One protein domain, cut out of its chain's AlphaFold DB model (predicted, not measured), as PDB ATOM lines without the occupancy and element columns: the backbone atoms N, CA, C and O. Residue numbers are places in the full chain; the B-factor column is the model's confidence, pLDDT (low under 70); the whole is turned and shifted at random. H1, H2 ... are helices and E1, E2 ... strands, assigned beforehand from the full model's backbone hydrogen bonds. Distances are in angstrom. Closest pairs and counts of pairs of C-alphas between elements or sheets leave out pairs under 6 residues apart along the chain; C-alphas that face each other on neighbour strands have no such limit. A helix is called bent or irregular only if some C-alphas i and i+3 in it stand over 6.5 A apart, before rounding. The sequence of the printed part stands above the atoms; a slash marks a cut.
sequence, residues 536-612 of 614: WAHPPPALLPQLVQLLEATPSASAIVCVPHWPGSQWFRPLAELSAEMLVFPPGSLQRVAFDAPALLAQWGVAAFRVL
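This is residues 536 to 612 of the 614 residues of the protein "RNADirected DNA polymerase subfamily protein" of Chrysochromulina tobinii (UniProt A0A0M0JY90). What is the main shape? A small antiparallel sheet of three strands has H2 over one of its faces and H1 side by side with H2, grazing the sheet, while the unnamed stretch 586 to 598 and the short H3 make a head past one end of the strands. What is it built of? The 77 printed residues hold three named helices and three named strands, along the chain H1, E1, H2, E2, H3, E3, with the sheet order E1, E3, E2 and a mixed class of helices and strands. How large is it? It is compact, with a radius of gyration of the C-alphas of 12.8 A, yet elongated in outline, spanning 39 by 20 by 18 A.

Where are the strands? E1 is residues 559 to 564, 16.4 A long; E3 is residues 606 to 611, 16.2 A, ending at C-alpha 611 (-2.784, -6.156, -15.508); E2 is residues 581 to 585, 13.4 A. Where are the helices? H1 is residues 541 to 553, 19.2 A from C-alpha 541 (-10.205, -7.673, 0.244) to C-alpha 553, and it is irregular, with C-alphas 542 and 545 7.2 A apart. H2 is residues 572 to 578, 9.9 A, and H3 is residues 599 to 602, 6.0 A.

How do the strands pair? Inner strand E3 is antiparallel to E1 at 158 degrees, with N 561 and O 609 2.8 A apart, and to E2 at 167 degrees, with N 585 and O 606 2.8 A apart; both N and O pairs are within hydrogen-bond range. Residues 536 to 537 pair parallel with residues 560 to 561 of E1. Where is H2? It is on the sheet at a height of 9.0 A, over E3 and along the strands at 14 degrees on the local plane; their closest C-alphas are those of Leu 578 and Val 611, 6.1 A apart. E1, H2 and E2 form a split strand-helix-strand unit, two strands running the same way with E3 between them, and its crossover is right-handed. And H1 and H3? H1 only grazes the sheet and touches H2 with residues 548 to 552 alone, closest at the C-alphas of Val 548 and Leu 575, 5.9 A, at a shallow tilt of 21 degrees, the same way. H3 is not on the sheet and is apart from H1, H2 and E1. Are the helix backbones in range? Every O i to N i+4 pair is within hydrogen-bond range in H2 and 7 of 9 are in H1, while H3 is too short for such a pair.

How far does it reach? The two C-alphas farthest apart, those of Ala 553 and Phe 595, are 39.0 A apart. Is it continuous? The printed part has no cut, and the link E2 to H3, 13 residues, is long. Where is confidence low? The mean pLDDT of the printed part is 71.1, and residues 536 to 542, 563 and 585 to 607 are under 70.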
ATOM      1  N   TRP A 536     -11.185  -0.522 -14.108       57.88
ATOM      2  CA  TRP A 536     -10.745  -0.089 -12.778       57.88
ATOM      3  C   TRP A 536     -11.436  -0.909 -11.685       57.88
ATOM      4  O   TRP A 536     -12.664  -0.911 -11.581       57.88
ATOM      5  N   ALA A 537     -10.653  -1.595 -10.852       67.06
ATOM      6  CA  ALA A 537     -11.147  -2.519  -9.838       67.06
ATOM      7  C   ALA A 537     -10.667  -2.141  -8.428       67.06
ATOM      8  O   ALA A 537      -9.473  -2.139  -8.137       67.06
ATOM      9  N   HIS A 538     -11.618  -1.897  -7.524       65.00
ATOM     10  CA  HIS A 538     -11.373  -1.738  -6.086       65.00
ATOM     11  C   HIS A 538     -12.317  -2.659  -5.289       65.00
ATOM     12  O   HIS A 538     -13.343  -2.208  -4.772       65.00
ATOM     13  N   PRO A 539     -12.055  -3.979  -5.259       61.81
ATOM     14  CA  PRO A 539     -12.904  -4.929  -4.550       61.81
ATOM     15  C   PRO A 539     -12.625  -4.922  -3.033       61.81
ATOM     16  O   PRO A 539     -11.488  -4.695  -2.611       61.81
ATOM     17  N   PRO A 540     -13.614  -5.288  -2.196       61.38
ATOM     18  CA  PRO A 540     -13.365  -5.667  -0.808       61.38
ATOM     19  C   PRO A 540     -12.294  -6.775  -0.723       61.38
ATOM     20  O   PRO A 540     -12.372  -7.730  -1.502       61.38
ATOM     21  N   PRO A 541     -11.335  -6.734   0.228       69.12
ATOM     22  CA  PRO A 541     -10.205  -7.673   0.244       69.12
ATOM     23  C   PRO A 541     -10.567  -9.166   0.307       69.12
ATOM     24  O   PRO A 541      -9.780 -10.004  -0.128       69.12
ATOM     25  N   ALA A 542     -11.761  -9.510   0.799       68.69
ATOM     26  CA  ALA A 542     -12.281 -10.879   0.799       68.69
ATOM     27  C   ALA A 542     -12.572 -11.437  -0.611       68.69
ATOM     28  O   ALA A 542     -12.566 -12.650  -0.795       68.69
ATOM     29  N   LEU A 543     -12.802 -10.571  -1.607       70.44
ATOM     30  CA  LEU A 543     -13.088 -10.955  -2.996       70.44
ATOM     31  C   LEU A 543     -11.834 -10.947  -3.890       70.44
ATOM     32  O   LEU A 543     -11.907 -11.331  -5.055       70.44
ATOM     33  N   LEU A 544     -10.667 -10.545  -3.372       79.50
ATOM     34  CA  LEU A 544      -9.432 -10.503  -4.161       79.50
ATOM     35  C   LEU A 544      -8.959 -11.864  -4.701       79.50
ATOM     36  O   LEU A 544      -8.537 -11.892  -5.855       79.50
ATOM     37  N   PRO A 545      -9.092 -12.998  -3.980       84.06
ATOM     38  CA  PRO A 545      -8.824 -14.316  -4.561       84.06
ATOM     39  C   PRO A 545      -9.713 -14.633  -5.777       84.06
ATOM     40  O   PRO A 545      -9.258 -15.270  -6.721       84.06
ATOM     41  N   GLN A 546     -10.962 -14.154  -5.782       81.94
ATOM     42  CA  GLN A 546     -11.899 -14.345  -6.895       81.94
ATOM     43  C   GLN A 546     -11.571 -13.414  -8.072       81.94
ATOM     44  O   GLN A 546     -11.736 -13.806  -9.223       81.94
ATOM     45  N   LEU A 547     -11.062 -12.203  -7.808       83.94
ATOM     46  CA  LEU A 547     -10.606 -11.292  -8.864       83.94
ATOM     47  C   LEU A 547      -9.330 -11.804  -9.542       83.94
ATOM     48  O   LEU A 547      -9.239 -11.759 -10.762       83.94
ATOM     49  N   VAL A 548      -8.384 -12.349  -8.771       89.75
ATOM     50  CA  VAL A 548      -7.214 -13.061  -9.310       89.75
ATOM     51  C   VAL A 548      -7.662 -14.182 -10.252       89.75
ATOM     52  O   VAL A 548      -7.254 -14.189 -11.407       89.75
ATOM     53  N   GLN A 549      -8.578 -15.052  -9.811       89.38
ATOM     54  CA  GLN A 549      -9.106 -16.148 -10.637       89.38
ATOM     55  C   GLN A 549      -9.837 -15.660 -11.900       89.38
ATOM     56  O   GLN A 549      -9.719 -16.282 -12.954       89.38
ATOM     57  N   LEU A 550     -10.573 -14.545 -11.827       86.94
ATOM     58  CA  LEU A 550     -11.236 -13.945 -12.990       86.94
ATOM     59  C   LEU A 550     -10.225 -13.426 -14.024       86.94
ATOM     60  O   LEU A 550     -10.433 -13.607 -15.223       86.94
ATOM     61  N   LEU A 551      -9.139 -12.801 -13.564       87.56
ATOM     62  CA  LEU A 551      -8.069 -12.272 -14.413       87.56
ATOM     63  C   LEU A 551      -7.200 -13.402 -14.999       87.56
ATOM     64  O   LEU A 551      -6.865 -13.356 -16.178       87.56
ATOM     65  N   GLU A 552      -6.922 -14.463 -14.232       88.81
ATOM     66  CA  GLU A 552      -6.311 -15.710 -14.730       88.81
ATOM     67  C   GLU A 552      -7.165 -16.368 -15.826       88.81
ATOM     68  O   GLU A 552      -6.640 -16.817 -16.844       88.81
ATOM     69  N   ALA A 553      -8.488 -16.402 -15.635       86.38
ATOM     70  CA  ALA A 553      -9.439 -16.979 -16.583       86.38
ATOM     71  C   ALA A 553      -9.762 -16.069 -17.785       86.38
ATOM     72  O   ALA A 553     -10.379 -16.540 -18.743       86.38
ATOM     73  N   THR A 554      -9.340 -14.798 -17.767       84.00
ATOM     74  CA  THR A 554      -9.625 -13.812 -18.825       84.00
ATOM     75  C   THR A 554      -8.333 -13.148 -19.331       84.00
ATOM     76  O   THR A 554      -8.114 -11.966 -19.067       84.00
ATOM     77  N   PRO A 555      -7.468 -13.858 -20.091       80.06
ATOM     78  CA  PRO A 555      -6.160 -13.334 -20.507       80.06
ATOM     79  C   PRO A 555      -6.206 -12.039 -21.326       80.06
ATOM     80  O   PRO A 555      -5.236 -11.292 -21.332       80.06
ATOM     81  N   SER A 556      -7.321 -11.748 -21.999       79.25
ATOM     82  CA  SER A 556      -7.527 -10.513 -22.765       79.25
ATOM     83  C   SER A 556      -7.903  -9.290 -21.914       79.25
ATOM     84  O   SER A 556      -8.039  -8.201 -22.468       79.25
ATOM     85  N   ALA A 557      -8.085  -9.433 -20.598       78.19
ATOM     86  CA  ALA A 557      -8.505  -8.338 -19.731       78.19
ATOM     87  C   ALA A 557      -7.389  -7.303 -19.495       78.19
ATOM     88  O   ALA A 557      -6.270  -7.627 -19.099       78.19
ATOM     89  N   SER A 558      -7.737  -6.030 -19.674       80.94
ATOM     90  CA  SER A 558      -6.922  -4.862 -19.326       80.94
ATOM     91  C   SER A 558      -7.465  -4.262 -18.029       80.94
ATOM     92  O   SER A 558      -8.638  -3.890 -17.991       80.94
ATOM     93  N   ALA A 559      -6.672  -4.185 -16.953       78.94
ATOM     94  CA  ALA A 559      -7.182  -3.735 -15.653       78.94
ATOM     95  C   ALA A 559      -6.165  -2.997 -14.765       78.94
ATOM     96  O   ALA A 559      -4.978  -3.320 -14.737       78.94
ATOM     97  N   ILE A 560      -6.663  -2.052 -13.961       74.06
ATOM     98  CA  ILE A 560      -5.954  -1.472 -12.811       74.06
ATOM     99  C   ILE A 560      -6.675  -1.898 -11.532       74.06
ATOM    100  O   ILE A 560      -7.845  -1.572 -11.323       74.06
ATOM    101  N   VAL A 561      -5.972  -2.634 -10.673       75.50
ATOM    102  CA  VAL A 561      -6.501  -3.234  -9.446       75.50
ATOM    103  C   VAL A 561      -5.890  -2.526  -8.232       75.50
ATOM    104  O   VAL A 561      -4.710  -2.696  -7.929       75.50
ATOM    105  N   CYS A 562      -6.691  -1.712  -7.542       71.31
ATOM    106  CA  CYS A 562      -6.271  -0.894  -6.399       71.31
ATOM    107  C   CYS A 562      -6.651  -1.574  -5.076       71.31
ATOM    108  O   CYS A 562      -7.831  -1.824  -4.821       71.31
ATOM    109  N   VAL A 563      -5.670  -1.874  -4.222       69.25
ATOM    110  CA  VAL A 563      -5.821  -2.753  -3.043       69.25
ATOM    111  C   VAL A 563      -4.933  -2.316  -1.873       69.25
ATOM    112  O   VAL A 563      -3.950  -1.612  -2.092       69.25
ATOM    113  N   PRO A 564      -5.194  -2.743  -0.624       72.44
ATOM    114  CA  PRO A 564      -4.233  -2.569   0.466       72.44
ATOM    115  C   PRO A 564      -2.888  -3.246   0.150       72.44
ATOM    116  O   PRO A 564      -2.853  -4.368  -0.351       72.44
ATOM    117  N   HIS A 565      -1.761  -2.609   0.466       77.19
ATOM    118  CA  HIS A 565      -0.436  -3.199   0.266       77.19
ATOM    119  C   HIS A 565      -0.136  -4.238   1.361       77.19
ATOM    120  O   HIS A 565       0.498  -3.936   2.376       77.19
ATOM    121  N   TRP A 566      -0.603  -5.476   1.159       82.56
ATOM    122  CA  TRP A 566      -0.425  -6.605   2.083       82.56
ATOM    123  C   TRP A 566       0.342  -7.786   1.438       82.56
ATOM    124  O   TRP A 566      -0.276  -8.806   1.117       82.56
ATOM    125  N   PRO A 567       1.686  -7.716   1.293       82.50
ATOM    126  CA  PRO A 567       2.489  -8.759   0.634       82.50
ATOM    127  C   PRO A 567       2.374 -10.175   1.218       82.50
ATOM    128  O   PRO A 567       2.592 -11.151   0.509       82.50
ATOM    129  N   GLY A 568       2.028 -10.300   2.503       81.50
ATOM    130  CA  GLY A 568       1.816 -11.590   3.175       81.50
ATOM    131  C   GLY A 568       0.443 -12.231   2.933       81.50
ATOM    132  O   GLY A 568       0.158 -13.278   3.509       81.50
ATOM    133  N   SER A 569      -0.432 -11.607   2.137       80.88
ATOM    134  CA  SER A 569      -1.770 -12.127   1.839       80.88
ATOM    135  C   SER A 569      -1.770 -13.057   0.618       80.88
ATOM    136  O   SER A 569      -1.026 -12.860  -0.341       80.88
ATOM    137  N   GLN A 570      -2.627 -14.083   0.643       85.12
ATOM    138  CA  GLN A 570      -2.615 -15.177  -0.343       85.12
ATOM    139  C   GLN A 570      -2.896 -14.731  -1.790       85.12
ATOM    140  O   GLN A 570      -2.442 -15.387  -2.721       85.12
ATOM    141  N   TRP A 571      -3.614 -13.621  -1.985       85.19
ATOM    142  CA  TRP A 571      -3.939 -13.072  -3.306       85.19
ATOM    143  C   TRP A 571      -2.867 -12.114  -3.854       85.19
ATOM    144  O   TRP A 571      -2.831 -11.882  -5.061       85.19
ATOM    145  N   PHE A 572      -1.986 -11.559  -3.008       86.19
ATOM    146  CA  PHE A 572      -1.057 -10.494  -3.415       86.19
ATOM    147  C   PHE A 572      -0.011 -10.993  -4.408       86.19
ATOM    148  O   PHE A 572       0.240 -10.345  -5.421       86.19
ATOM    149  N   ARG A 573       0.584 -12.162  -4.141       91.88
ATOM    150  CA  ARG A 573       1.593 -12.748  -5.030       91.88
ATOM    151  C   ARG A 573       1.007 -13.137  -6.402       91.88
ATOM    152  O   ARG A 573       1.583 -12.688  -7.386       91.88
ATOM    153  N   PRO A 574      -0.120 -13.870  -6.505       91.81
ATOM    154  CA  PRO A 574      -0.781 -14.101  -7.791       91.81
ATOM    155  C   PRO A 574      -1.126 -12.808  -8.544       91.81
ATOM    156  O   PRO A 574      -0.835 -12.699  -9.730       91.81
ATOM    157  N   LEU A 575      -1.660 -11.783  -7.864       86.69
ATOM    158  CA  LEU A 575      -1.963 -10.494  -8.499       86.69
ATOM    159  C   LEU A 575      -0.700  -9.778  -9.017       86.69
ATOM    160  O   LEU A 575      -0.727  -9.188 -10.098       86.69
ATOM    161  N   ALA A 576       0.421  -9.878  -8.297       87.94
ATOM    162  CA  ALA A 576       1.721  -9.399  -8.761       87.94
ATOM    163  C   ALA A 576       2.243 -10.198  -9.971       87.94
ATOM    164  O   ALA A 576       2.731  -9.598 -10.921       87.94
ATOM    165  N   GLU A 577       2.093 -11.526  -9.977       90.94
ATOM    166  CA  GLU A 577       2.490 -12.410 -11.090       90.94
ATOM    167  C   GLU A 577       1.574 -12.271 -12.329       90.94
ATOM    168  O   GLU A 577       1.984 -12.587 -13.452       90.94
ATOM    169  N   LEU A 578       0.355 -11.741 -12.160       87.44
ATOM    170  CA  LEU A 578      -0.550 -11.316 -13.238       87.44
ATOM    171  C   LEU A 578      -0.201  -9.935 -13.823       87.44
ATOM    172  O   LEU A 578      -0.455  -9.684 -15.004       87.44
ATOM    173  N   SER A 579       0.389  -9.049 -13.025       84.94
ATOM    174  CA  SER A 579       0.593  -7.645 -13.391       84.94
ATOM    175  C   SER A 579       1.884  -7.404 -14.171       84.94
ATOM    176  O   SER A 579       2.899  -8.054 -13.942       84.94
ATOM    177  N   ALA A 580       1.855  -6.428 -15.077       77.88
ATOM    178  CA  ALA A 580       3.050  -5.906 -15.740       77.88
ATOM    179  C   ALA A 580       3.757  -4.839 -14.885       77.88
ATOM    180  O   ALA A 580       4.982  -4.737 -14.904       77.88
ATOM    181  N   GLU A 581       2.989  -4.056 -14.123       76.88
ATOM    182  CA  GLU A 581       3.490  -2.974 -13.269       76.88
ATOM    183  C   GLU A 581       2.769  -2.993 -11.910       76.88
ATOM    184  O   GLU A 581       1.582  -3.320 -11.826       76.88
ATOM    185  N   MET A 582       3.472  -2.608 -10.843       76.75
ATOM    186  CA  MET A 582       2.904  -2.390  -9.510       76.75
ATOM    187  C   MET A 582       3.456  -1.082  -8.938       76.75
ATOM    188  O   MET A 582       4.669  -0.933  -8.790       76.75
ATOM    189  N   LEU A 583       2.568  -0.165  -8.562       71.50
ATOM    190  CA  LEU A 583       2.903   1.042  -7.805       71.50
ATOM    191  C   LEU A 583       2.464   0.864  -6.352       71.50
ATOM    192  O   LEU A 583       1.352   0.402  -6.099       71.50
ATOM    193  N   VAL A 584       3.318   1.235  -5.395       70.94
ATOM    194  CA  VAL A 584       3.022   1.142  -3.957       70.94
ATOM    195  C   VAL A 584       3.076   2.527  -3.323       70.94
ATOM    196  O   VAL A 584       4.122   3.173  -3.285       70.94
ATOM    197  N   PHE A 585       1.938   2.955  -2.792       64.75
ATOM    198  CA  PHE A 585       1.759   4.178  -2.027       64.75
ATOM    199  C   PHE A 585       2.008   3.885  -0.535       64.75
ATOM    200  O   PHE A 585       1.393   2.957   0.008       64.75
ATOM    201  N   PRO A 586       2.891   4.639   0.148       64.50
ATOM    202  CA  PRO A 586       3.147   4.468   1.578       64.50
ATOM    203  C   PRO A 586       1.895   4.596   2.470       64.50
ATOM    204  O   PRO A 586       0.922   5.257   2.090       64.50
ATOM    205  N   PRO A 587       1.916   4.022   3.691       66.19
ATOM    206  CA  PRO A 587       0.928   4.329   4.723       66.19
ATOM    207  C   PRO A 587       0.807   5.838   4.934       66.19
ATOM    208  O   PRO A 587       1.813   6.546   4.960       66.19
ATOM    209  N   GLY A 588      -0.419   6.344   5.056       54.47
ATOM    210  CA  GLY A 588      -0.654   7.775   5.222       54.47
ATOM    211  C   GLY A 588      -0.459   8.638   3.967       54.47
ATOM    212  O   GLY A 588      -0.869   9.797   3.980       54.47
ATOM    213  N   SER A 589       0.048   8.115   2.842       55.78
ATOM    214  CA  SER A 589       0.116   8.899   1.594       55.78
ATOM    215  C   SER A 589      -1.262   9.315   1.076       55.78
ATOM    216  O   SER A 589      -1.367  10.336   0.413       55.78
ATOM    217  N   LEU A 590      -2.324   8.592   1.448       51.69
ATOM    218  CA  LEU A 590      -3.718   8.970   1.188       51.69
ATOM    219  C   LEU A 590      -4.416   9.606   2.414       51.69
ATOM    220  O   LEU A 590      -5.628   9.759   2.414       51.69
ATOM    221  N   GLN A 591      -3.696  10.005   3.472       48.62
ATOM    222  CA  GLN A 591      -4.295  10.752   4.596       48.62
ATOM    223  C   GLN A 591      -4.384  12.253   4.352       48.62
ATOM    224  O   GLN A 591      -5.227  12.904   4.954       48.62
ATOM    225  N   ARG A 592      -3.498  12.848   3.544       42.69
ATOM    226  CA  ARG A 592      -3.319  14.316   3.561       42.69
ATOM    227  C   ARG A 592      -4.515  15.110   3.029       42.69
ATOM    228  O   ARG A 592      -4.606  16.316   3.218       42.69
ATOM    229  N   VAL A 593      -5.419  14.388   2.384       37.47
ATOM    230  CA  VAL A 593      -6.684  14.856   1.817       37.47
ATOM    231  C   VAL A 593      -7.875  14.148   2.511       37.47
ATOM    232  O   VAL A 593      -9.012  14.603   2.435       37.47
ATOM    233  N   ALA A 594      -7.563  13.073   3.258       37.47
ATOM    234  CA  ALA A 594      -8.228  12.416   4.394       37.47
ATOM    235  C   ALA A 594      -8.836  13.295   5.475       37.47
ATOM    236  O   ALA A 594      -8.337  13.252   6.596       37.47
ATOM    237  N   PHE A 595      -9.951  13.976   5.211       37.84
ATOM    238  CA  PHE A 595     -10.710  14.553   6.322       37.84
ATOM    239  C   PHE A 595     -11.470  13.507   7.166       37.84
ATOM    240  O   PHE A 595     -11.682  13.729   8.356       37.84
ATOM    241  N   ASP A 596     -11.845  12.364   6.583       40.28
ATOM    242  CA  ASP A 596     -12.740  11.382   7.228       40.28
ATOM    243  C   ASP A 596     -12.558   9.914   6.779       40.28
ATOM    244  O   ASP A 596     -13.331   9.049   7.185       40.28
ATOM    245  N   ALA A 597     -11.526   9.596   5.986       41.53
ATOM    246  CA  ALA A 597     -11.247   8.209   5.593       41.53
ATOM    247  C   ALA A 597     -11.085   7.285   6.820       41.53
ATOM    248  O   ALA A 597     -10.562   7.727   7.853       41.53
ATOM    249  N   PRO A 598     -11.457   5.991   6.715       45.69
ATOM    250  CA  PRO A 598     -11.350   5.060   7.832       45.69
ATOM    251  C   PRO A 598      -9.934   5.069   8.417       45.69
ATOM    252  O   PRO A 598      -8.945   4.951   7.691       45.69
ATOM    253  N   ALA A 599      -9.840   5.192   9.748       51.66
ATOM    254  CA  ALA A 599      -8.613   5.536  10.489       51.66
ATOM    255  C   ALA A 599      -7.402   4.606  10.245       51.66
ATOM    256  O   ALA A 599      -6.271   4.919  10.619       51.66
ATOM    257  N   LEU A 600      -7.631   3.465   9.599       49.88
ATOM    258  CA  LEU A 600      -6.640   2.474   9.199       49.88
ATOM    259  C   LEU A 600      -5.857   2.862   7.925       49.88
ATOM    260  O   LEU A 600      -4.753   2.359   7.740       49.88
ATOM    261  N   LEU A 601      -6.315   3.821   7.101       49.25
ATOM    262  CA  LEU A 601      -5.496   4.383   6.001       49.25
ATOM    263  C   LEU A 601      -4.265   5.167   6.490       49.25
ATOM    264  O   LEU A 601      -3.311   5.360   5.735       49.25
ATOM    265  N   ALA A 602      -4.232   5.555   7.767       56.19
ATOM    266  CA  ALA A 602      -3.019   6.043   8.421       56.19
ATOM    267  C   ALA A 602      -1.940   4.955   8.597       56.19
ATOM    268  O   ALA A 602      -0.772   5.260   8.813       56.19
ATOM    269  N   GLN A 603      -2.339   3.681   8.544       56.97
ATOM    270  CA  GLN A 603      -1.537   2.527   8.961       56.97
ATOM    271  C   GLN A 603      -1.251   1.560   7.802       56.97
ATOM    272  O   GLN A 603      -0.337   0.742   7.892       56.97
ATOM    273  N   TRP A 604      -2.015   1.642   6.711       59.84
ATOM    274  CA  TRP A 604      -1.901   0.764   5.548       59.84
ATOM    275  C   TRP A 604      -1.419   1.530   4.319       59.84
ATOM    276  O   TRP A 604      -2.004   2.542   3.941       59.84
ATOM    277  N   GLY A 605      -0.383   1.008   3.662       61.06
ATOM    278  CA  GLY A 605      -0.073   1.399   2.289       61.06
ATOM    279  C   GLY A 605      -1.116   0.848   1.315       61.06
ATOM    280  O   GLY A 605      -1.882  -0.058   1.652       61.06
ATOM    281  N   VAL A 606      -1.114   1.360   0.090       67.81
ATOM    282  CA  VAL A 606      -1.997   0.927  -1.005       67.81
ATOM    283  C   VAL A 606      -1.134   0.509  -2.189       67.81
ATOM    284  O   VAL A 606      -0.114   1.132  -2.456       67.81
ATOM    285  N   ALA A 607      -1.517  -0.548  -2.893       67.06
ATOM    286  CA  ALA A 607      -0.890  -0.983  -4.131       67.06
ATOM    287  C   ALA A 607      -1.872  -0.823  -5.299       67.06
ATOM    288  O   ALA A 607      -3.042  -1.191  -5.182       67.06
ATOM    289  N   ALA A 608      -1.392  -0.287  -6.418       71.50
ATOM    290  CA  ALA A 608      -2.092  -0.279  -7.695       71.50
ATOM    291  C   ALA A 608      -1.365  -1.226  -8.654       71.50
ATOM    292  O   ALA A 608      -0.191  -1.027  -8.973       71.50
ATOM    293  N   PHE A 609      -2.068  -2.271  -9.077       74.56
ATOM    294  CA  PHE A 609      -1.573  -3.344  -9.933       74.56
ATOM    295  C   PHE A 609      -2.111  -3.172 -11.353       74.56
ATOM    296  O   PHE A 609      -3.326  -3.129 -11.537       74.56
ATOM    297  N   ARG A 610      -1.233  -3.085 -12.355       80.31
ATOM    298  CA  ARG A 610      -1.616  -2.965 -13.768       80.31
ATOM    299  C   ARG A 610      -1.515  -4.323 -14.452       80.31
ATOM    300  O   ARG A 610      -0.419  -4.780 -14.782       80.31
ATOM    301  N   VAL A 611      -2.661  -4.947 -14.692       80.50
ATOM    302  CA  VAL A 611      -2.784  -6.156 -15.508       80.50
ATOM    303  C   VAL A 611      -2.985  -5.734 -16.961       80.50
ATOM    304  O   VAL A 611      -3.848  -4.911 -17.266       80.50
ATOM    305  N   LEU A 612      -2.156  -6.279 -17.849       76.62
ATOM    306  CA  LEU A 612      -2.248  -6.079 -19.294       76.62
ATOM    307  C   LEU A 612      -2.743  -7.369 -19.964       76.62
ATOM    308  O   LEU A 612      -2.452  -8.447 -19.437       76.62
TER     309      LEU A 612